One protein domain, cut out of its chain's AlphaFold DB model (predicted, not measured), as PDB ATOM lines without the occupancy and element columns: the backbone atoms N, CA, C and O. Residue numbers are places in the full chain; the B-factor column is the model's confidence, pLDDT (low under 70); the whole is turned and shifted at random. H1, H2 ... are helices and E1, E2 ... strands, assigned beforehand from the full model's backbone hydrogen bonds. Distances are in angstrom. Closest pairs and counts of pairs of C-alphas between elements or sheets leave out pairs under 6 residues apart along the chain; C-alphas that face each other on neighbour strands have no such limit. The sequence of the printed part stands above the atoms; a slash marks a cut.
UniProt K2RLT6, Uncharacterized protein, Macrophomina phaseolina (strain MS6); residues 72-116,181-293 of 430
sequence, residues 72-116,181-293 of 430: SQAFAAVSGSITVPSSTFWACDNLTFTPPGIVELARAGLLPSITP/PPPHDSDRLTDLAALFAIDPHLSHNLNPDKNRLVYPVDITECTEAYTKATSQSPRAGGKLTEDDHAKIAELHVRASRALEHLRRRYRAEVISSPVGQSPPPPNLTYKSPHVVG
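What this domain is: This is residues 72 to 116 and 181 to 293 of the 430 residues of an uncharacterized protein of Macrophomina phaseolina (strain MS6) (UniProt K2RLT6). A small hairpin of two short strands, E1 and E2, packs on helix H3, which sits between it and the long helix H5 and crosses H5 near its middle. H4 packs on H5 towards its first end, H1 and H2 lie on the hairpin's side of the domain, and residues 272 to 277 stick out beyond H5. The printed part has 158 residues, with five named helices and two strands in the order H1, E1, E2, H2, H3, H4, H5; the sheet E1 - E2 is antiparallel and the class mostly helix. The whole is compact, with a radius of gyration of the C-alphas of 16.1 A and spans of 56 by 39 by 24 A.

How they stand to each other: E1, residues 83 to 85, and E2, residues 94 to 97, form an antiparallel hairpin at 145 degrees; N 84 and O 95 are within hydrogen-bond range at 2.8 A. Residues 96 to 97 of E2 also pair antiparallel with residues 291 to 292. The closest C-alphas of E1 and H3, residues 187 to 197, are those of Val 84 and Thr 190, 6.3 A apart. H3 touches H5, residues 242 to 272, about perpendicular at 74 degrees, with C-alphas 195 and 255 closest at 4.1 A; of H5, residues 251 to 259 alone touch H3. H4, residues 219 to 231, touches residues 248 to 252 alone of H5, at a steep tilt of 56 degrees, opposite ways; C-alphas 219 and 252 are closest, 6.0 A. H1, residues 72 to 79, and H2, residues 99 to 107, only just touch, with 3 pairs of C-alphas within 8 A, those of Val 78 and Pro 99 closest at 5.6 A. H2 is close to but not clearly touching H3, and apart from H5. In H1, H2, H3, H4 and H5 every O i to N i+4 pair is within hydrogen-bond range.

Where its parts are: H1 begins at C-alpha 72 (7.111, 58.705, 0.916). H5 runs 45.4 A, from C-alpha 242 (-17.291, 54.819, -33.590) to C-alpha 272 (24.066, 40.235, -21.958). H4 measures 18.1 A, H3 15.1 A, H2 12.5 A, H1 10.2 A, E2 10.1 A and E1 6.8 A.

The domain as a whole: The C-alphas of Gly 237 and Val 275, the two farthest apart, are 56.3 A apart. Residues 117 to 180 are not printed; C-alphas 116 and 181 lie 8.9 A apart across this cut. The link from H3 to H4, 21 residues, is long. The mean pLDDT of the printed part is 73.4, and 58 residues are under 70, among them 72 to 81, 199 to 210 and 278 to 289.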
ATOM      1  N   SER A  72       8.244  57.911   1.401       59.84
ATOM      2  CA  SER A  72       7.111  58.705   0.916       59.84
ATOM      3  C   SER A  72       6.710  58.339  -0.514       59.84
ATOM      4  O   SER A  72       5.523  58.231  -0.800       59.84
ATOM      5  N   GLN A  73       7.671  58.072  -1.402       69.38
ATOM      6  CA  GLN A  73       7.400  57.637  -2.776       69.38
ATOM      7  C   GLN A  73       6.805  56.225  -2.817       69.38
ATOM      8  O   GLN A  73       5.857  55.976  -3.560       69.38
ATOM      9  N   ALA A  74       7.292  55.320  -1.964       69.50
ATOM     10  CA  ALA A  74       6.721  53.981  -1.821       69.50
ATOM     11  C   ALA A  74       5.276  54.027  -1.291       69.50
ATOM     12  O   ALA A  74       4.404  53.308  -1.777       69.50
ATOM     13  N   PHE A  75       4.991  54.907  -0.331       64.31
ATOM     14  CA  PHE A  75       3.635  55.091   0.180       64.31
ATOM     15  C   PHE A  75       2.705  55.750  -0.852       64.31
ATOM     16  O   PHE A  75       1.546  55.353  -0.971       64.31
ATOM     17  N   ALA A  76       3.202  56.699  -1.648       64.44
ATOM     18  CA  ALA A  76       2.475  57.300  -2.772       64.44
ATOM     19  C   ALA A  76       2.058  56.228  -3.802       64.44
ATOM     20  O   ALA A  76       0.890  56.090  -4.167       64.44
ATOM     21  N   ALA A  77       3.004  55.360  -4.162       69.06
ATOM     22  CA  ALA A  77       2.770  54.171  -4.973       69.06
ATOM     23  C   ALA A  77       1.665  53.257  -4.398       69.06
ATOM     24  O   ALA A  77       0.729  52.859  -5.100       69.06
ATOM     25  N   VAL A  78       1.729  52.945  -3.103       68.94
ATOM     26  CA  VAL A  78       0.744  52.066  -2.450       68.94
ATOM     27  C   VAL A  78      -0.629  52.726  -2.330       68.94
ATOM     28  O   VAL A  78      -1.635  52.047  -2.527       68.94
ATOM     29  N   SER A  79      -0.685  54.031  -2.069       60.69
ATOM     30  CA  SER A  79      -1.931  54.791  -1.899       60.69
ATOM     31  C   SER A  79      -2.690  55.054  -3.202       60.69
ATOM     32  O   SER A  79      -3.837  55.480  -3.145       60.69
ATOM     33  N   GLY A  80      -2.107  54.727  -4.361       64.56
ATOM     34  CA  GLY A  80      -2.771  54.872  -5.658       64.56
ATOM     35  C   GLY A  80      -2.624  56.259  -6.270       64.56
ATOM     36  O   GLY A  80      -3.342  56.573  -7.211       64.56
ATOM     37  N   SER A  81      -1.675  57.067  -5.788       61.56
ATOM     38  CA  SER A  81      -1.455  58.403  -6.335       61.56
ATOM     39  C   SER A  81      -0.872  58.362  -7.751       61.56
ATOM     40  O   SER A  81      -0.982  59.338  -8.467       61.56
ATOM     41  N   ILE A  82      -0.226  57.275  -8.187       71.50
ATOM     42  CA  ILE A  82       0.371  57.196  -9.531       71.50
ATOM     43  C   ILE A  82      -0.731  56.929 -10.565       71.50
ATOM     44  O   ILE A  82      -1.181  55.789 -10.720       71.50
ATOM     45  N   THR A  83      -1.129  57.986 -11.274       73.31
ATOM     46  CA  THR A  83      -2.196  57.966 -12.280       73.31
ATOM     47  C   THR A  83      -1.674  58.257 -13.685       73.31
ATOM     48  O   THR A  83      -0.743  59.044 -13.864       73.31
ATOM     49  N   VAL A  84      -2.307  57.656 -14.688       76.19
ATOM     50  CA  VAL A  84      -2.020  57.840 -16.114       76.19
ATOM     51  C   VAL A  84      -3.290  58.307 -16.819       76.19
ATOM     52  O   VAL A  84      -4.333  57.684 -16.611       76.19
ATOM     53  N   PRO A  85      -3.225  59.351 -17.664       79.50
ATOM     54  CA  PRO A  85      -4.367  59.761 -18.469       79.50
ATOM     55  C   PRO A  85      -4.698  58.652 -19.471       79.50
ATOM     56  O   PRO A  85      -3.850  58.226 -20.256       79.50
ATOM     57  N   SER A  86      -5.930  58.164 -19.423       81.44
ATOM     58  CA  SER A  86      -6.392  57.018 -20.208       81.44
ATOM     59  C   SER A  86      -7.594  57.316 -21.091       81.44
ATOM     60  O   SER A  86      -8.064  56.422 -21.791       81.44
ATOM     61  N   SER A  87      -8.064  58.563 -21.113       79.94
ATOM     62  CA  SER A  87      -9.213  59.002 -21.915       79.94
ATOM     63  C   SER A  87      -9.105  58.638 -23.403       79.94
ATOM     64  O   SER A  87     -10.124  58.395 -24.054       79.94
ATOM     65  N   THR A  88      -7.880  58.550 -23.930       82.50
ATOM     66  CA  THR A  88      -7.597  58.241 -25.339       82.50
ATOM     67  C   THR A  88      -7.746  56.758 -25.687       82.50
ATOM     68  O   THR A  88      -8.016  56.433 -26.831       82.50
ATOM     69  N   PHE A  89      -7.604  55.835 -24.732       83.00
ATOM     70  CA  PHE A  89      -7.607  54.389 -25.024       83.00
ATOM     71  C   PHE A  89      -8.481  53.547 -24.085       83.00
ATOM     72  O   PHE A  89      -8.597  52.338 -24.266       83.00
ATOM     73  N   TRP A  90      -9.095  54.153 -23.068       83.19
ATOM     74  CA  TRP A  90      -9.870  53.449 -22.051       83.19
ATOM     75  C   TRP A  90     -11.233  54.100 -21.788       83.19
ATOM     76  O   TRP A  90     -11.554  55.178 -22.295       83.19
ATOM     77  N   ALA A  91     -12.074  53.399 -21.024       79.19
ATOM     78  CA  ALA A  91     -13.411  53.854 -20.650       79.19
ATOM     79  C   ALA A  91     -13.393  54.949 -19.564       79.19
ATOM     80  O   ALA A  91     -14.317  55.757 -19.503       79.19
ATOM     81  N   CYS A  92     -12.348  54.984 -18.729       76.50
ATOM     82  CA  CYS A  92     -12.143  55.991 -17.682       76.50
ATOM     83  C   CYS A  92     -11.114  57.040 -18.115       76.50
ATOM     84  O   CYS A  92     -10.192  56.731 -18.877       76.50
ATOM     85  N   ASP A  93     -11.231  58.252 -17.570       75.50
ATOM     86  CA  ASP A  93     -10.330  59.364 -17.895       75.50
ATOM     87  C   ASP A  93      -8.915  59.157 -17.352       75.50
ATOM     88  O   ASP A  93      -7.951  59.548 -18.011       75.50
ATOM     89  N   ASN A  94      -8.784  58.494 -16.200       77.62
ATOM     90  CA  ASN A  94      -7.505  58.170 -15.582       77.62
ATOM     91  C   ASN A  94      -7.451  56.696 -15.173       77.62
ATOM     92  O   ASN A  94      -8.441  56.121 -14.739       77.62
ATOM     93  N   LEU A  95      -6.269  56.098 -15.269       76.19
ATOM     94  CA  LEU A  95      -5.965  54.755 -14.789       76.19
ATOM     95  C   LEU A  95      -4.923  54.846 -13.670       76.19
ATOM     96  O   LEU A  95      -3.926  55.554 -13.794       76.19
ATOM     97  N   THR A  96      -5.131  54.116 -12.577       77.06
ATOM     98  CA  THR A  96      -4.217  54.084 -11.424       77.06
ATOM     99  C   THR A  96      -3.462  52.757 -11.376       77.06
ATOM    100  O   THR A  96      -4.064  51.694 -11.543       77.06
ATOM    101  N   PHE A  97      -2.149  52.777 -11.139       76.12
ATOM    102  CA  PHE A  97      -1.383  51.531 -11.000       76.12
ATOM    103  C   PHE A  97      -1.591  50.904  -9.624       76.12
ATOM    104  O   PHE A  97      -1.635  51.611  -8.617       76.12
ATOM    105  N   THR A  98      -1.664  49.576  -9.552       74.94
ATOM    106  CA  THR A  98      -1.679  48.818  -8.289       74.94
ATOM    107  C   THR A  98      -0.251  48.558  -7.781       74.94
ATOM    108  O   THR A  98       0.704  48.710  -8.545       74.94
ATOM    109  N   PRO A  99      -0.045  48.148  -6.510       74.56
ATOM    110  CA  PRO A  99       1.298  47.831  -6.014       74.56
ATOM    111  C   PRO A  99       2.036  46.762  -6.853       74.56
ATOM    112  O   PRO A  99       3.209  46.979  -7.154       74.56
ATOM    113  N   PRO A 100       1.388  45.669  -7.314       72.31
ATOM    114  CA  PRO A 100       1.962  44.758  -8.312       72.31
ATOM    115  C   PRO A 100       2.348  45.457  -9.625       72.31
ATOM    116  O   PRO A 100       3.477  45.301 -10.086       72.31
ATOM    117  N   GLY A 101       1.467  46.312 -10.161       73.25
ATOM    118  CA  GLY A 101       1.743  47.166 -11.324       73.25
ATOM    119  C   GLY A 101       3.007  48.006 -11.169       73.25
ATOM    120  O   GLY A 101       3.834  48.077 -12.072       73.25
ATOM    121  N   ILE A 102       3.205  48.585  -9.988       77.06
ATOM    122  CA  ILE A 102       4.358  49.436  -9.680       77.06
ATOM    123  C   ILE A 102       5.647  48.627  -9.538       77.06
ATOM    124  O   ILE A 102       6.711  49.094  -9.946       77.06
ATOM    125  N   VAL A 103       5.577  47.400  -9.018       77.25
ATOM    126  CA  VAL A 103       6.728  46.486  -9.007       77.25
ATOM    127  C   VAL A 103       7.143  46.129 -10.435       77.25
ATOM    128  O   VAL A 103       8.338  46.111 -10.734       77.25
ATOM    129  N   GLU A 104       6.191  45.912 -11.340       74.19
ATOM    130  CA  GLU A 104       6.511  45.687 -12.751       74.19
ATOM    131  C   GLU A 104       7.057  46.949 -13.436       74.19
ATOM    132  O   GLU A 104       8.003  46.855 -14.217       74.19
ATOM    133  N   LEU A 105       6.573  48.146 -13.083       76.31
ATOM    134  CA  LEU A 105       7.187  49.410 -13.516       76.31
ATOM    135  C   LEU A 105       8.630  49.555 -13.015       76.31
ATOM    136  O   LEU A 105       9.504  50.009 -13.760       76.31
ATOM    137  N   ALA A 106       8.898  49.128 -11.776       76.25
ATOM    138  CA  ALA A 106      10.237  49.098 -11.193       76.25
ATOM    139  C   ALA A 106      11.163  48.167 -11.967       76.25
ATOM    140  O   ALA A 106      12.267  48.563 -12.346       76.25
ATOM    141  N   ARG A 107      10.686  46.959 -12.287       73.56
ATOM    142  CA  ARG A 107      11.417  46.018 -13.142       73.56
ATOM    143  C   ARG A 107      11.646  46.601 -14.528       73.56
ATOM    144  O   ARG A 107      12.761  46.504 -15.035       73.56
ATOM    145  N   ALA A 108      10.652  47.287 -15.092       71.00
ATOM    146  CA  ALA A 108      10.736  47.981 -16.372       71.00
ATOM    147  C   ALA A 108      11.633  49.235 -16.345       71.00
ATOM    148  O   ALA A 108      11.939  49.775 -17.406       71.00
ATOM    149  N   GLY A 109      12.162  49.643 -15.184       70.88
ATOM    150  CA  GLY A 109      13.017  50.828 -15.052       70.88
ATOM    151  C   GLY A 109      12.284  52.131 -15.389       70.88
ATOM    152  O   GLY A 109      12.919  53.131 -15.706       70.88
ATOM    153  N   LEU A 110      10.950  52.102 -15.346       71.88
ATOM    154  CA  LEU A 110      10.048  53.203 -15.690       71.88
ATOM    155  C   LEU A 110       9.462  53.846 -14.427       71.88
ATOM    156  O   LEU A 110       8.341  54.351 -14.453       71.88
ATOM    157  N   LEU A 111      10.192  53.805 -13.306       69.88
ATOM    158  CA  LEU A 111       9.715  54.423 -12.073       69.88
ATOM    159  C   LEU A 111       9.625  55.936 -12.267       69.88
ATOM    160  O   LEU A 111      10.640  56.558 -12.596       69.88
ATOM    161  N   PRO A 112       8.445  56.540 -12.050       63.91
ATOM    162  CA  PRO A 112       8.322  57.983 -12.129       63.91
ATOM    163  C   PRO A 112       9.202  58.627 -11.055       63.91
ATOM    164  O   PRO A 112       9.228  58.191  -9.897       63.91
ATOM    165  N   SER A 113       9.915  59.688 -11.433       58.41
ATOM    166  CA  SER A 113      10.589  60.555 -10.469       58.41
ATOM    167  C   SER A 113       9.523  61.431  -9.816       58.41
ATOM    168  O   SER A 113       9.179  62.501 -10.314       58.41
ATOM    169  N   ILE A 114       8.915  60.926  -8.742       57.34
ATOM    170  CA  ILE A 114       7.900  61.666  -7.992       57.34
ATOM    171  C   ILE A 114       8.627  62.783  -7.241       57.34
ATOM    172  O   ILE A 114       9.297  62.533  -6.231       57.34
ATOM    173  N   THR A 115       8.512  64.012  -7.735       52.19
ATOM    174  CA  THR A 115       8.929  65.200  -6.994       52.19
ATOM    175  C   THR A 115       7.942  65.421  -5.843       52.19
ATOM    176  O   THR A 115       6.728  65.379  -6.057       52.19
ATOM    177  N   PRO A 116       8.416  65.615  -4.599       51.53
ATOM    178  CA  PRO A 116       7.522  65.903  -3.489       51.53
ATOM    179  C   PRO A 116       6.829  67.239  -3.766       51.53
ATOM    180  O   PRO A 116       7.473  68.290  -3.752       51.53
ATOM    181  N   PRO A 181      -0.029  63.446  -8.441       51.88
ATOM    182  CA  PRO A 181       1.097  63.746  -9.304       51.88
ATOM    183  C   PRO A 181       0.539  64.251 -10.644       51.88
ATOM    184  O   PRO A 181      -0.512  63.778 -11.085       51.88
ATOM    185  N   PRO A 182       1.199  65.222 -11.295       52.81
ATOM    186  CA  PRO A 182       0.834  65.587 -12.654       52.81
ATOM    187  C   PRO A 182       0.899  64.331 -13.539       52.81
ATOM    188  O   PRO A 182       1.763  63.478 -13.292       52.81
ATOM    189  N   PRO A 183       0.002  64.194 -14.536       53.38
ATOM    190  CA  PRO A 183       0.056  63.088 -15.482       53.38
ATOM    191  C   PRO A 183       1.480  63.002 -16.022       53.38
ATOM    192  O   PRO A 183       2.019  63.971 -16.557       53.38
ATOM    193  N   HIS A 184       2.131  61.870 -15.769       54.72
ATOM    194  CA  HIS A 184       3.501  61.693 -16.205       54.72
ATOM    195  C   HIS A 184       3.459  61.452 -17.710       54.72
ATOM    196  O   HIS A 184       3.024  60.396 -18.162       54.72
ATOM    197  N   ASP A 185       3.909  62.451 -18.462       54.00
ATOM    198  CA  ASP A 185       3.899  62.501 -19.923       54.00
ATOM    199  C   ASP A 185       5.015  61.620 -20.511       54.00
ATOM    200  O   ASP A 185       5.907  62.063 -21.231       54.00
ATOM    201  N   SER A 186       5.060  60.352 -20.096       67.19
ATOM    202  CA  SER A 186       5.891  59.358 -20.758       67.19
ATOM    203  C   SER A 186       4.991  58.396 -21.504       67.19
ATOM    204  O   SER A 186       4.333  57.546 -20.907       67.19
ATOM    205  N   ASP A 187       5.041  58.479 -22.832       80.19
ATOM    206  CA  ASP A 187       4.367  57.543 -23.738       80.19
ATOM    207  C   ASP A 187       4.584  56.086 -23.311       80.19
ATOM    208  O   ASP A 187       3.662  55.281 -23.329       80.19
ATOM    209  N   ARG A 188       5.781  55.765 -22.803       80.50
ATOM    210  CA  ARG A 188       6.137  54.428 -22.306       80.50
ATOM    211  C   ARG A 188       5.343  53.977 -21.080       80.50
ATOM    212  O   ARG A 188       5.080  52.785 -20.947       80.50
ATOM    213  N   LEU A 189       5.015  54.887 -20.163       79.38
ATOM    214  CA  LEU A 189       4.201  54.574 -18.987       79.38
ATOM    215  C   LEU A 189       2.750  54.335 -19.408       79.38
ATOM    216  O   LEU A 189       2.129  53.383 -18.944       79.38
ATOM    217  N   THR A 190       2.254  55.154 -20.335       84.81
ATOM    218  CA  THR A 190       0.918  55.034 -20.927       84.81
ATOM    219  C   THR A 190       0.762  53.752 -21.742       84.81
ATOM    220  O   THR A 190      -0.239  53.053 -21.609       84.81
ATOM    221  N   ASP A 191       1.778  53.385 -22.522       87.81
ATOM    222  CA  ASP A 191       1.818  52.129 -23.272       87.81
ATOM    223  C   ASP A 191       1.736  50.920 -22.327       87.81
ATOM    224  O   ASP A 191       1.005  49.958 -22.567       87.81
ATOM    225  N   LEU A 192       2.470  50.974 -21.217       84.19
ATOM    226  CA  LEU A 192       2.510  49.897 -20.234       84.19
ATOM    227  C   LEU A 192       1.211  49.836 -19.408       84.19
ATOM    228  O   LEU A 192       0.713  48.744 -19.137       84.19
ATOM    229  N   ALA A 193       0.597  50.984 -19.106       85.06
ATOM    230  CA  ALA A 193      -0.749  51.050 -18.536       85.06
ATOM    231  C   ALA A 193      -1.800  50.428 -19.472       85.06
ATOM    232  O   ALA A 193      -2.649  49.673 -19.005       85.06
ATOM    233  N   ALA A 194      -1.714  50.683 -20.782       87.06
ATOM    234  CA  ALA A 194      -2.583  50.075 -21.788       87.06
ATOM    235  C   ALA A 194      -2.420  48.547 -21.843       87.06
ATOM    236  O   ALA A 194      -3.412  47.822 -21.874       87.06
ATOM    237  N   LEU A 195      -1.184  48.039 -21.771       86.12
ATOM    238  CA  LEU A 195      -0.927  46.596 -21.692       86.12
ATOM    239  C   LEU A 195      -1.535  45.971 -20.429       86.12
ATOM    240  O   LEU A 195      -2.133  44.899 -20.499       86.12
ATOM    241  N   PHE A 196      -1.405  46.642 -19.284       83.12
ATOM    242  CA  PHE A 196      -1.984  46.196 -18.016       83.12
ATOM    243  C   PHE A 196      -3.503  46.353 -17.941       83.12
ATOM    244  O   PHE A 196      -4.126  45.677 -17.134       83.12
ATOM    245  N   ALA A 197      -4.115  47.205 -18.764       81.12
ATOM    246  CA  ALA A 197      -5.567  47.337 -18.833       81.12
ATOM    247  C   ALA A 197      -6.236  46.120 -19.508       81.12
ATOM    248  O   ALA A 197      -7.378  45.792 -19.192       81.12
ATOM    249  N   ILE A 198      -5.508  45.387 -20.362       79.31
ATOM    250  CA  ILE A 198      -5.952  44.132 -21.015       79.31
ATOM    251  C   ILE A 198      -5.785  42.925 -20.056       79.31
ATOM    252  O   ILE A 198      -5.560  41.784 -20.465       79.31
ATOM    253  N   ASP A 199      -5.836  43.177 -18.747       68.38
ATOM    254  CA  ASP A 199      -5.594  42.188 -17.698       68.38
ATOM    255  C   ASP A 199      -6.526  40.964 -17.845       68.38
ATOM    256  O   ASP A 199      -7.739  41.139 -18.003       68.38
ATOM    257  N   PRO A 200      -6.026  39.716 -17.754       60.06
ATOM    258  CA  PRO A 200      -6.876  38.524 -17.754       60.06
ATOM    259  C   PRO A 200      -7.916  38.505 -16.619       60.06
ATOM    260  O   PRO A 200      -8.988  37.938 -16.793       60.06
ATOM    261  N   HIS A 201      -7.700  39.188 -15.489       57.50
ATOM    262  CA  HIS A 201      -8.743  39.312 -14.448       57.50
ATOM    263  C   HIS A 201      -9.924  40.184 -14.897       57.50
ATOM    264  O   HIS A 201     -11.058  40.043 -14.419       57.50
ATOM    265  N   LEU A 202      -9.687  41.068 -15.868       55.41
ATOM    266  CA  LEU A 202     -10.742  41.803 -16.535       55.41
ATOM    267  C   LEU A 202     -11.506  40.956 -17.548       55.41
ATOM    268  O   LEU A 202     -12.556  41.409 -17.939       55.41
ATOM    269  N   SER A 203     -11.166  39.730 -17.928       55.69
ATOM    270  CA  SER A 203     -12.109  38.923 -18.729       55.69
ATOM    271  C   SER A 203     -11.937  37.440 -18.471       55.69
ATOM    272  O   SER A 203     -10.863  36.874 -18.614       55.69
ATOM    273  N   HIS A 204     -13.052  36.799 -18.129       57.62
ATOM    274  CA  HIS A 204     -13.096  35.378 -17.798       57.62
ATOM    275  C   HIS A 204     -12.796  34.472 -19.011       57.62
ATOM    276  O   HIS A 204     -12.612  33.267 -18.847       57.62
ATOM    277  N   ASN A 205     -12.756  35.056 -20.214       57.50
ATOM    278  CA  ASN A 205     -12.476  34.371 -21.473       57.50
ATOM    279  C   ASN A 205     -11.000  34.473 -21.882       57.50
ATOM    280  O   ASN A 205     -10.538  33.684 -22.710       57.50
ATOM    281  N   LEU A 206     -10.236  35.411 -21.307       64.06
ATOM    282  CA  LEU A 206      -8.795  35.430 -21.510       64.06
ATOM    283  C   LEU A 206      -8.167  34.273 -20.737       64.06
ATOM    284  O   LEU A 206      -8.349  34.136 -19.532       64.06
ATOM    285  N   ASN A 207      -7.395  33.446 -21.442       63.09
ATOM    286  CA  ASN A 207      -6.648  32.367 -20.812       63.09
ATOM    287  C   ASN A 207      -5.576  32.975 -19.874       63.09
ATOM    288  O   ASN A 207      -4.646  33.620 -20.372       63.09
ATOM    289  N   PRO A 208      -5.688  32.771 -18.546       62.94
ATOM    290  CA  PRO A 208      -4.785  33.363 -17.560       62.94
ATOM    291  C   PRO A 208      -3.356  32.813 -17.659       62.94
ATOM    292  O   PRO A 208      -2.420  33.474 -17.216       62.94
ATOM    293  N   ASP A 209      -3.176  31.654 -18.300       60.03
ATOM    294  CA  ASP A 209      -1.886  30.985 -18.479       60.03
ATOM    295  C   ASP A 209      -1.170  31.411 -19.777       60.03
ATOM    296  O   ASP A 209      -0.073  30.933 -20.086       60.03
ATOM    297  N   LYS A 210      -1.760  32.320 -20.571       66.56
ATOM    298  CA  LYS A 210      -1.114  32.854 -21.780       66.56
ATOM    299  C   LYS A 210       0.126  33.661 -21.400       66.56
ATOM    300  O   LYS A 210       0.044  34.806 -20.961       66.56
ATOM    301  N   ASN A 211       1.301  33.099 -21.677       70.31
ATOM    302  CA  ASN A 211       2.549  33.840 -21.560       70.31
ATOM    303  C   ASN A 211       2.612  34.959 -22.617       70.31
ATOM    304  O   ASN A 211       2.867  34.710 -23.800       70.31
ATOM    305  N   ARG A 212       2.421  36.208 -22.178       70.19
ATOM    306  CA  ARG A 212       2.464  37.409 -23.030       70.19
ATOM    307  C   ARG A 212       3.806  37.591 -23.750       70.19
ATOM    308  O   ARG A 212       3.854  38.194 -24.820       70.19
ATOM    309  N   LEU A 213       4.899  37.001 -23.257       66.81
ATOM    310  CA  LEU A 213       6.177  37.025 -23.977       66.81
ATOM    311  C   LEU A 213       6.107  36.311 -25.325       66.81
ATOM    312  O   LEU A 213       6.799  36.724 -26.253       66.81
ATOM    313  N   VAL A 214       5.267  35.282 -25.428       65.56
ATOM    314  CA  VAL A 214       5.168  34.405 -26.599       65.56
ATOM    315  C   VAL A 214       4.029  34.842 -27.517       65.56
ATOM    316  O   VAL A 214       4.217  34.916 -28.728       65.56
ATOM    317  N   TYR A 215       2.869  35.189 -26.955       75.19
ATOM    318  CA  TYR A 215       1.673  35.490 -27.744       75.19
ATOM    319  C   TYR A 215       1.502  36.995 -27.996       75.19
ATOM    320  O   TYR A 215       1.681  37.791 -27.069       75.19
ATOM    321  N   PRO A 216       1.194  37.427 -29.235       80.56
ATOM    322  CA  PRO A 216       0.856  38.821 -29.517       80.56
ATOM    323  C   PRO A 216      -0.460  39.224 -28.836       80.56
ATOM    324  O   PRO A 216      -1.255  38.374 -28.441       80.56
ATOM    325  N   VAL A 217      -0.675  40.534 -28.696       82.50
ATOM    326  CA  VAL A 217      -1.961  41.083 -28.248       82.50
ATOM    327  C   VAL A 217      -2.928  41.033 -29.428       82.50
ATOM    328  O   VAL A 217      -2.625  41.579 -30.491       82.50
ATOM    329  N   ASP A 218      -4.069  40.375 -29.249       84.00
ATOM    330  CA  ASP A 218      -5.138  40.344 -30.247       84.00
ATOM    331  C   ASP A 218      -6.130  41.494 -30.003       84.00
ATOM    332  O   ASP A 218      -6.379  41.896 -28.865       84.00
ATOM    333  N   ILE A 219      -6.706  42.035 -31.073       84.00
ATOM    334  CA  ILE A 219      -7.699  43.112 -31.009       84.00
ATOM    335  C   ILE A 219      -9.013  42.635 -30.379       84.00
ATOM    336  O   ILE A 219      -9.731  43.419 -29.754       84.00
ATOM    337  N   THR A 220      -9.311  41.339 -30.491       83.06
ATOM    338  CA  THR A 220     -10.460  40.699 -29.836       83.06
ATOM    339  C   THR A 220     -10.350  40.801 -28.314       83.06
ATOM    340  O   THR A 220     -11.299  41.220 -27.654       83.06
ATOM    341  N   GLU A 221      -9.160  40.552 -27.762       82.25
ATOM    342  CA  GLU A 221      -8.874  40.680 -26.330       82.25
ATOM    343  C   GLU A 221      -9.014  42.131 -25.847       82.25
ATOM    344  O   GLU A 221      -9.590  42.379 -24.786       82.25
ATOM    345  N   CYS A 222      -8.553  43.103 -26.644       85.06
ATOM    346  CA  CYS A 222      -8.761  44.528 -26.366       85.06
ATOM    347  C   CYS A 222     -10.251  44.892 -26.337       85.06
ATOM    348  O   CYS A 222     -10.699  45.619 -25.450       85.06
ATOM    349  N   THR A 223     -11.020  44.365 -27.293       85.50
ATOM    350  CA  THR A 223     -12.464  44.606 -27.409       85.50
ATOM    351  C   THR A 223     -13.207  44.049 -26.197       85.50
ATOM    352  O   THR A 223     -14.045  44.739 -25.617       85.50
ATOM    353  N   GLU A 224     -12.879  42.830 -25.767       82.75
ATOM    354  CA  GLU A 224     -13.471  42.212 -24.578       82.75
ATOM    355  C   GLU A 224     -13.151  42.992 -23.297       82.75
ATOM    356  O   GLU A 224     -14.058  43.288 -22.513       82.75
ATOM    357  N   ALA A 225     -11.881  43.365 -23.100       80.44
ATOM    358  CA  ALA A 225     -11.442  44.124 -21.931       80.44
ATOM    359  C   ALA A 225     -12.140  45.493 -21.852       80.44
ATOM    360  O   ALA A 225     -12.685  45.856 -20.805       80.44
ATOM    361  N   TYR A 226     -12.202  46.215 -22.977       83.56
ATOM    362  CA  TYR A 226     -12.874  47.511 -23.075       83.56
ATOM    363  C   TYR A 226     -14.387  47.403 -22.844       83.56
ATOM    364  O   TYR A 226     -14.977  48.192 -22.100       83.56
ATOM    365  N   THR A 227     -15.028  46.397 -23.446       82.00
ATOM    366  CA  THR A 227     -16.476  46.179 -23.317       82.00
ATOM    367  C   THR A 227     -16.852  45.880 -21.871       82.00
ATOM    368  O   THR A 227     -17.823  46.441 -21.357       82.00
ATOM    369  N   LYS A 228     -16.065  45.059 -21.162       78.50
ATOM    370  CA  LYS A 228     -16.339  44.787 -19.749       78.50
ATOM    371  C   LYS A 228     -16.109  46.016 -18.874       78.50
ATOM    372  O   LYS A 228     -16.948  46.295 -18.019       78.50
ATOM    373  N   ALA A 229     -15.040  46.778 -19.107       74.06
ATOM    374  CA  ALA A 229     -14.805  48.032 -18.389       74.06
ATOM    375  C   ALA A 229     -15.966  49.026 -18.583       74.06
ATOM    376  O   ALA A 229     -16.428  49.648 -17.628       74.06
ATOM    377  N   THR A 230     -16.512  49.097 -19.798       74.94
ATOM    378  CA  THR A 230     -17.669  49.942 -20.130       74.94
ATOM    379  C   THR A 230     -18.969  49.419 -19.515       74.94
ATOM    380  O   THR A 230     -19.789  50.209 -19.059       74.94
ATOM    381  N   SER A 231     -19.151  48.097 -19.420       67.19
ATOM    382  CA  SER A 231     -20.331  47.484 -18.785       67.19
ATOM    383  C   SER A 231     -20.433  47.748 -17.276       67.19
ATOM    384  O   SER A 231     -21.522  47.704 -16.712       67.19
ATOM    385  N   GLN A 232     -19.306  48.041 -16.620       62.44
ATOM    386  CA  GLN A 232     -19.252  48.432 -15.208       62.44
ATOM    387  C   GLN A 232     -19.526  49.934 -14.999       62.44
ATOM    388  O   GLN A 232     -19.720  50.376 -13.869       62.44
ATOM    389  N   SER A 233     -19.565  50.714 -16.082       55.19
ATOM    390  CA  SER A 233     -19.876  52.143 -16.098       55.19
ATOM    391  C   SER A 233     -21.380  52.362 -16.356       55.19
ATOM    392  O   SER A 233     -21.996  51.583 -17.085       55.19
ATOM    393  N   PRO A 234     -22.021  53.422 -15.817       48.56
ATOM    394  CA  PRO A 234     -23.465  53.688 -15.959       48.56
ATOM    395  C   PRO A 234     -23.984  53.875 -17.403       48.56
ATOM    396  O   PRO A 234     -25.180  54.072 -17.601       48.56
ATOM    397  N   ARG A 235     -23.116  53.791 -18.421       53.03
ATOM    398  CA  ARG A 235     -23.444  53.781 -19.860       53.03
ATOM    399  C   ARG A 235     -23.758  52.383 -20.427       53.03
ATOM    400  O   ARG A 235     -23.849  52.224 -21.643       53.03
ATOM    401  N   ALA A 236     -23.925  51.375 -19.572       50.62
ATOM    402  CA  ALA A 236     -24.181  49.989 -19.956       50.62
ATOM    403  C   ALA A 236     -25.543  49.807 -20.666       50.62
ATOM    404  O   ALA A 236     -26.564  49.562 -20.029       50.62
ATOM    405  N   GLY A 237     -25.566  49.919 -21.998       50.88
ATOM    406  CA  GLY A 237     -26.773  49.601 -22.772       50.88
ATOM    407  C   GLY A 237     -26.719  49.769 -24.294       50.88
ATOM    408  O   GLY A 237     -27.715  49.475 -24.949       50.88
ATOM    409  N   GLY A 238     -25.608  50.226 -24.882       61.53
ATOM    410  CA  GLY A 238     -25.508  50.503 -26.323       61.53
ATOM    411  C   GLY A 238     -24.550  49.583 -27.086       61.53
ATOM    412  O   GLY A 238     -23.626  49.016 -26.507       61.53
ATOM    413  N   LYS A 239     -24.748  49.473 -28.410       74.56
ATOM    414  CA  LYS A 239     -23.699  49.014 -29.342       74.56
ATOM    415  C   LYS A 239     -22.487  49.950 -29.227       74.56
ATOM    416  O   LYS A 239     -22.684  51.150 -29.052       74.56
ATOM    417  N   LEU A 240     -21.275  49.399 -29.357       78.75
ATOM    418  CA  LEU A 240     -20.027  50.174 -29.394       78.75
ATOM    419  C   LEU A 240     -20.139  51.298 -30.436       78.75
ATOM    420  O   LEU A 240     -20.535  51.052 -31.579       78.75
ATOM    421  N   THR A 241     -19.818  52.521 -30.027       84.44
ATOM    422  CA  THR A 241     -19.811  53.711 -30.887       84.44
ATOM    423  C   THR A 241     -18.540  53.764 -31.740       84.44
ATOM    424  O   THR A 241     -17.593  53.017 -31.501       84.44
ATOM    425  N   GLU A 242     -18.498  54.618 -32.765       86.50
ATOM    426  CA  GLU A 242     -17.291  54.819 -33.590       86.50
ATOM    427  C   GLU A 242     -16.084  55.263 -32.740       86.50
ATOM    428  O   GLU A 242     -14.989  54.719 -32.887       86.50
ATOM    429  N   ASP A 243     -16.322  56.135 -31.757       86.56
ATOM    430  CA  ASP A 243     -15.319  56.567 -30.778       86.56
ATOM    431  C   ASP A 243     -14.792  55.400 -29.926       86.56
ATOM    432  O   ASP A 243     -13.597  55.332 -29.629       86.56
ATOM    433  N   ASP A 244     -15.650  54.444 -29.556       85.31
ATOM    434  CA  ASP A 244     -15.230  53.263 -28.788       85.31
ATOM    435  C   ASP A 244     -14.307  52.361 -29.619       85.31
ATOM    436  O   ASP A 244     -13.312  51.847 -29.105       85.31
ATOM    437  N   HIS A 245     -14.578  52.205 -30.919       87.38
ATOM    438  CA  HIS A 245     -13.706  51.445 -31.820       87.38
ATOM    439  C   HIS A 245     -12.347  52.132 -32.006       87.38
ATOM    440  O   HIS A 245     -11.322  51.446 -32.026       87.38
ATOM    441  N   ALA A 246     -12.317  53.468 -32.084       88.81
ATOM    442  CA  ALA A 246     -11.072  54.232 -32.126       88.81
ATOM    443  C   ALA A 246     -10.237  54.009 -30.852       88.81
ATOM    444  O   ALA A 246      -9.051  53.684 -30.943       88.81
ATOM    445  N   LYS A 247     -10.869  54.057 -29.671       88.44
ATOM    446  CA  LYS A 247     -10.208  53.773 -28.385       88.44
ATOM    447  C   LYS A 247      -9.677  52.344 -28.295       88.44
ATOM    448  O   LYS A 247      -8.567  52.141 -27.810       88.44
ATOM    449  N   ILE A 248     -10.428  51.354 -28.785       89.25
ATOM    450  CA  ILE A 248      -9.999  49.944 -28.819       89.25
ATOM    451  C   ILE A 248      -8.785  49.758 -29.740       89.25
ATOM    452  O   ILE A 248      -7.836  49.056 -29.377       89.25
ATOM    453  N   ALA A 249      -8.783  50.392 -30.914       89.44
ATOM    454  CA  ALA A 249      -7.640  50.360 -31.821       89.44
ATOM    455  C   ALA A 249      -6.405  51.012 -31.179       89.44
ATOM    456  O   ALA A 249      -5.300  50.471 -31.235       89.44
ATOM    457  N   GLU A 250      -6.594  52.142 -30.501       90.25
ATOM    458  CA  GLU A 250      -5.513  52.845 -29.818       90.25
ATOM    459  C   GLU A 250      -4.950  52.048 -28.628       90.25
ATOM    460  O   GLU A 250      -3.731  51.972 -28.447       90.25
ATOM    461  N   LEU A 251      -5.823  51.380 -27.868       89.06
ATOM    462  CA  LEU A 251      -5.465  50.426 -26.816       89.06
ATOM    463  C   LEU A 251      -4.594  49.292 -27.372       89.06
ATOM    464  O   LEU A 251      -3.543  48.987 -26.804       89.06
ATOM    465  N   HIS A 252      -4.995  48.696 -28.499       91.00
ATOM    466  CA  HIS A 252      -4.251  47.618 -29.158       91.00
ATOM    467  C   HIS A 252      -2.852  48.056 -29.602       91.00
ATOM    468  O   HIS A 252      -1.868  47.364 -29.320       91.00
ATOM    469  N   VAL A 253      -2.745  49.227 -30.234       91.75
ATOM    470  CA  VAL A 253      -1.464  49.781 -30.698       91.75
ATOM    471  C   VAL A 253      -0.523  50.042 -29.521       91.75
ATOM    472  O   VAL A 253       0.639  49.623 -29.557       91.75
ATOM    473  N   ARG A 254      -1.012  50.693 -28.460       90.12
ATOM    474  CA  ARG A 254      -0.214  51.004 -27.264       90.12
ATOM    475  C   ARG A 254       0.244  49.750 -26.525       90.12
ATOM    476  O   ARG A 254       1.431  49.611 -26.228       90.12
ATOM    477  N   ALA A 255      -0.659  48.799 -26.302       88.19
ATOM    478  CA  ALA A 255      -0.326  47.539 -25.648       88.19
ATOM    479  C   ALA A 255       0.698  46.721 -26.450       88.19
ATOM    480  O   ALA A 255       1.648  46.174 -25.885       88.19
ATOM    481  N   SER A 256       0.554  46.684 -27.776       89.25
ATOM    482  CA  SER A 256       1.506  46.011 -28.665       89.25
ATOM    483  C   SER A 256       2.891  46.660 -28.612       89.25
ATOM    484  O   SER A 256       3.904  45.957 -28.545       89.25
ATOM    485  N   ARG A 257       2.948  47.999 -28.574       89.25
ATOM    486  CA  ARG A 257       4.200  48.752 -28.431       89.25
ATOM    487  C   ARG A 257       4.884  48.455 -27.097       89.25
ATOM    488  O   ARG A 257       6.078  48.147 -27.082       89.25
ATOM    489  N   ALA A 258       4.136  48.469 -25.992       86.44
ATOM    490  CA  ALA A 258       4.651  48.115 -24.669       86.44
ATOM    491  C   ALA A 258       5.224  46.696 -24.634       86.44
ATOM    492  O   ALA A 258       6.327  46.469 -24.129       86.44
ATOM    493  N   LEU A 259       4.492  45.740 -25.210       86.00
ATOM    494  CA  LEU A 259       4.891  44.342 -25.223       86.00
ATOM    495  C   LEU A 259       6.179  44.125 -26.022       86.00
ATOM    496  O   LEU A 259       7.070  43.396 -25.584       86.00
ATOM    497  N   GLU A 260       6.317  44.788 -27.170       87.06
ATOM    498  CA  GLU A 260       7.539  44.723 -27.970       87.06
ATOM    499  C   GLU A 260       8.733  45.351 -27.236       87.06
ATOM    500  O   GLU A 260       9.838  44.807 -27.274       87.06
ATOM    501  N   HIS A 261       8.526  46.441 -26.491       83.25
ATOM    502  CA  HIS A 261       9.570  47.005 -25.633       83.25
ATOM    503  C   HIS A 261      10.032  46.022 -24.548       83.25
ATOM    504  O   HIS A 261      11.242  45.848 -24.366       83.25
ATOM    505  N   LEU A 262       9.104  45.334 -23.876       80.88
ATOM    506  CA  LEU A 262       9.433  44.303 -22.886       80.88
ATOM    507  C   LEU A 262      10.198  43.132 -23.518       80.88
ATOM    508  O   LEU A 262      11.213  42.694 -22.975       80.88
ATOM    509  N   ARG A 263       9.779  42.674 -24.705       83.69
ATOM    510  CA  ARG A 263      10.470  41.611 -25.455       83.69
ATOM    511  C   ARG A 263      11.888  42.006 -25.837       83.69
ATOM    512  O   ARG A 263      12.810  41.218 -25.645       83.69
ATOM    513  N   ARG A 264      12.088  43.217 -26.363       84.06
ATOM    514  CA  ARG A 264      13.422  43.725 -26.732       84.06
ATOM    515  C   ARG A 264      14.346  43.797 -25.531       84.06
ATOM    516  O   ARG A 264      15.500  43.395 -25.634       84.06
ATOM    517  N   ARG A 265      13.833  44.262 -24.392       78.88
ATOM    518  CA  ARG A 265      14.609  44.315 -23.159       78.88
ATOM    519  C   ARG A 265      14.993  42.921 -22.674       78.88
ATOM    520  O   ARG A 265      16.160  42.699 -22.382       78.88
ATOM    521  N   TYR A 266      14.047  41.984 -22.659       78.56
ATOM    522  CA  TYR A 266      14.340  40.607 -22.275       78.56
ATOM    523  C   TYR A 266      15.381  39.967 -23.205       78.56
ATOM    524  O   TYR A 266      16.345  39.375 -22.731       78.56
ATOM    525  N   ARG A 267      15.261  40.162 -24.528       82.25
ATOM    526  CA  ARG A 267      16.279  39.715 -25.495       82.25
ATOM    527  C   ARG A 267      17.651  40.319 -25.188       82.25
ATOM    528  O   ARG A 267      18.639  39.596 -25.207       82.25
ATOM    529  N   ALA A 268      17.719  41.614 -24.880       81.31
ATOM    530  CA  ALA A 268      18.969  42.275 -24.514       81.31
ATOM    531  C   ALA A 268      19.566  41.716 -23.211       81.31
ATOM    532  O   ALA A 268      20.772  41.487 -23.147       81.31
ATOM    533  N   GLU A 269      18.738  41.441 -22.200       78.44
ATOM    534  CA  GLU A 269      19.168  40.830 -20.937       78.44
ATOM    535  C   GLU A 269      19.715  39.412 -21.155       78.44
ATOM    536  O   GLU A 269      20.799  39.101 -20.662       78.44
ATOM    537  N   VAL A 270      19.039  38.594 -21.969       80.38
ATOM    538  CA  VAL A 270      19.508  37.254 -22.361       80.38
ATOM    539  C   VAL A 270      20.839  37.329 -23.113       80.38
ATOM    540  O   VAL A 270      21.762  36.592 -22.776       80.38
ATOM    541  N   ILE A 271      20.982  38.244 -24.076       82.62
ATOM    542  CA  ILE A 271      22.235  38.432 -24.830       82.62
ATOM    543  C   ILE A 271      23.376  38.899 -23.915       82.62
ATOM    544  O   ILE A 271      24.522  38.504 -24.106       82.62
ATOM    545  N   SER A 272      23.075  39.730 -22.915       79.44
ATOM    546  CA  SER A 272      24.066  40.235 -21.958       79.44
ATOM    547  C   SER A 272      24.437  39.240 -20.853       79.44
ATOM    548  O   SER A 272      25.390  39.482 -20.110       79.44
ATOM    549  N   SER A 273      23.679  38.148 -20.710       79.69
ATOM    550  CA  SER A 273      23.887  37.164 -19.651       79.69
ATOM    551  C   SER A 273      25.041  36.204 -19.981       79.69
ATOM    552  O   SER A 273      25.232  35.848 -21.147       79.69
ATOM    553  N   PRO A 274      25.829  35.765 -18.981       79.88
ATOM    554  CA  PRO A 274      26.851  34.745 -19.186       79.88
ATOM    555  C   PRO A 274      26.241  33.446 -19.729       79.88
ATOM    556  O   PRO A 274      25.140  33.055 -19.339       79.88
ATOM    557  N   VAL A 275      26.976  32.747 -20.598       73.31
ATOM    558  CA  VAL A 275      26.548  31.463 -21.175       73.31
ATOM    559  C   VAL A 275      26.189  30.482 -20.050       73.31
ATOM    560  O   VAL A 275      27.024  30.172 -19.204       73.31
ATOM    561  N   GLY A 276      24.938  30.013 -20.030       64.88
ATOM    562  CA  GLY A 276      24.410  29.106 -19.001       64.88
ATOM    563  C   GLY A 276      23.729  29.783 -17.801       64.88
ATOM    564  O   GLY A 276      23.197  29.079 -16.949       64.88
ATOM    565  N   GLN A 277      23.695  31.119 -17.736       70.50
ATOM    566  CA  GLN A 277      22.997  31.899 -16.702       70.50
ATOM    567  C   GLN A 277      21.943  32.838 -17.309       70.50
ATOM    568  O   GLN A 277      21.837  34.005 -16.925       70.50
ATOM    569  N   SER A 278      21.166  32.354 -18.282       67.25
ATOM    570  CA  SER A 278      20.087  33.157 -18.851       67.25
ATOM    571  C   SER A 278      19.017  33.457 -17.792       67.25
ATOM    572  O   SER A 278      18.645  32.571 -17.014       67.25
ATOM    573  N   PRO A 279      18.502  34.698 -17.733       69.44
ATOM    574  CA  PRO A 279      17.436  35.036 -16.806       69.44
ATOM    575  C   PRO A 279      16.184  34.201 -17.125       69.44
ATOM    576  O   PRO A 279      15.844  34.037 -18.307       69.44
ATOM    577  N   PRO A 280      15.478  33.683 -16.099       67.31
ATOM    578  CA  PRO A 280      14.225  32.971 -16.317       67.31
ATOM    579  C   PRO A 280      13.247  33.872 -17.089       67.31
ATOM    580  O   PRO A 280      13.281  35.096 -16.912       67.31
ATOM    581  N   PRO A 281      12.395  33.305 -17.966       63.53
ATOM    582  CA  PRO A 281      11.440  34.098 -18.727       63.53
ATOM    583  C   PRO A 281      10.577  34.913 -17.757       63.53
ATOM    584  O   PRO A 281      10.040  34.326 -16.810       63.53
ATOM    585  N   PRO A 282      10.453  36.244 -17.936       62.97
ATOM    586  CA  PRO A 282       9.644  37.053 -17.046       62.97
ATOM    587  C   PRO A 282       8.229  36.500 -17.051       62.97
ATOM    588  O   PRO A 282       7.597  36.351 -18.098       62.97
ATOM    589  N   ASN A 283       7.747  36.138 -15.868       59.50
ATOM    590  CA  ASN A 283       6.423  35.575 -15.758       59.50
ATOM    591  C   ASN A 283       5.408  36.715 -15.883       59.50
ATOM    592  O   ASN A 283       5.025  37.319 -14.890       59.50
ATOM    593  N   LEU A 284       5.001  37.030 -17.115       62.53
ATOM    594  CA  LEU A 284       3.938  37.997 -17.409       62.53
ATOM    595  C   LEU A 284       2.539  37.399 -17.147       62.53
ATOM    596  O   LEU A 284       1.563  37.834 -17.752       62.53
ATOM    597  N   THR A 285       2.440  36.376 -16.288       60.94
ATOM    598  CA  THR A 285       1.156  35.958 -15.720       60.94
ATOM    599  C   THR A 285       0.867  36.821 -14.504       60.94
ATOM    600  O   THR A 285       1.571  36.809 -13.492       60.94
ATOM    601  N   TYR A 286      -0.186  37.617 -14.619       63.16
ATOM    602  CA  TYR A 286      -0.588  38.547 -13.582       63.16
ATOM    603  C   TYR A 286      -1.557  37.842 -12.634       63.16
ATOM    604  O   TYR A 286      -2.647  37.441 -13.025       63.16
ATOM    605  N   LYS A 287      -1.160  37.651 -11.370       59.31
ATOM    606  CA  LYS A 287      -2.016  37.040 -10.328       59.31
ATOM    607  C   LYS A 287      -3.048  38.025  -9.754       59.31
ATOM    608  O   LYS A 287      -4.029  37.607  -9.148       59.31
ATOM    609  N   SER A 288      -2.814  39.319  -9.929       61.88
ATOM    610  CA  SER A 288      -3.626  40.423  -9.417       61.88
ATOM    611  C   SER A 288      -3.706  41.537 -10.462       61.88
ATOM    612  O   SER A 288      -2.794  41.636 -11.285       61.88
ATOM    613  N   PRO A 289      -4.753  42.384 -10.438       65.69
ATOM    614  CA  PRO A 289      -4.894  43.474 -11.395       65.69
ATOM    615  C   PRO A 289      -3.725  44.454 -11.283       65.69
ATOM    616  O   PRO A 289      -3.364  44.843 -10.169       65.69
ATOM    617  N   HIS A 290      -3.128  44.856 -12.406       72.00
ATOM    618  CA  HIS A 290      -1.980  45.785 -12.416       72.00
ATOM    619  C   HIS A 290      -2.393  47.260 -12.540       72.00
ATOM    620  O   HIS A 290      -1.645  48.153 -12.128       72.00
ATOM    621  N   VAL A 291      -3.602  47.513 -13.048       71.75
ATOM    622  CA  VAL A 291      -4.187  48.846 -13.224       71.75
ATOM    623  C   VAL A 291      -5.680  48.820 -12.877       71.75
ATOM    624  O   VAL A 291      -6.363  47.832 -13.138       71.75
ATOM    625  N   VAL A 292      -6.189  49.904 -12.283       71.44
ATOM    626  CA  VAL A 292      -7.608  50.080 -11.923       71.44
ATOM    627  C   VAL A 292      -8.101  51.455 -12.380       71.44
ATOM    628  O   VAL A 292      -7.396  52.450 -12.206       71.44
ATOM    629  N   GLY A 293      -9.308  51.503 -12.959       62.72
ATOM    630  CA  GLY A 293      -9.898  52.698 -13.589       62.72
ATOM    631  C   GLY A 293     -10.243  53.847 -12.646       62.72
ATOM    632  O   GLY A 293     -10.381  54.969 -13.098       62.72
TER     633      GLY A 293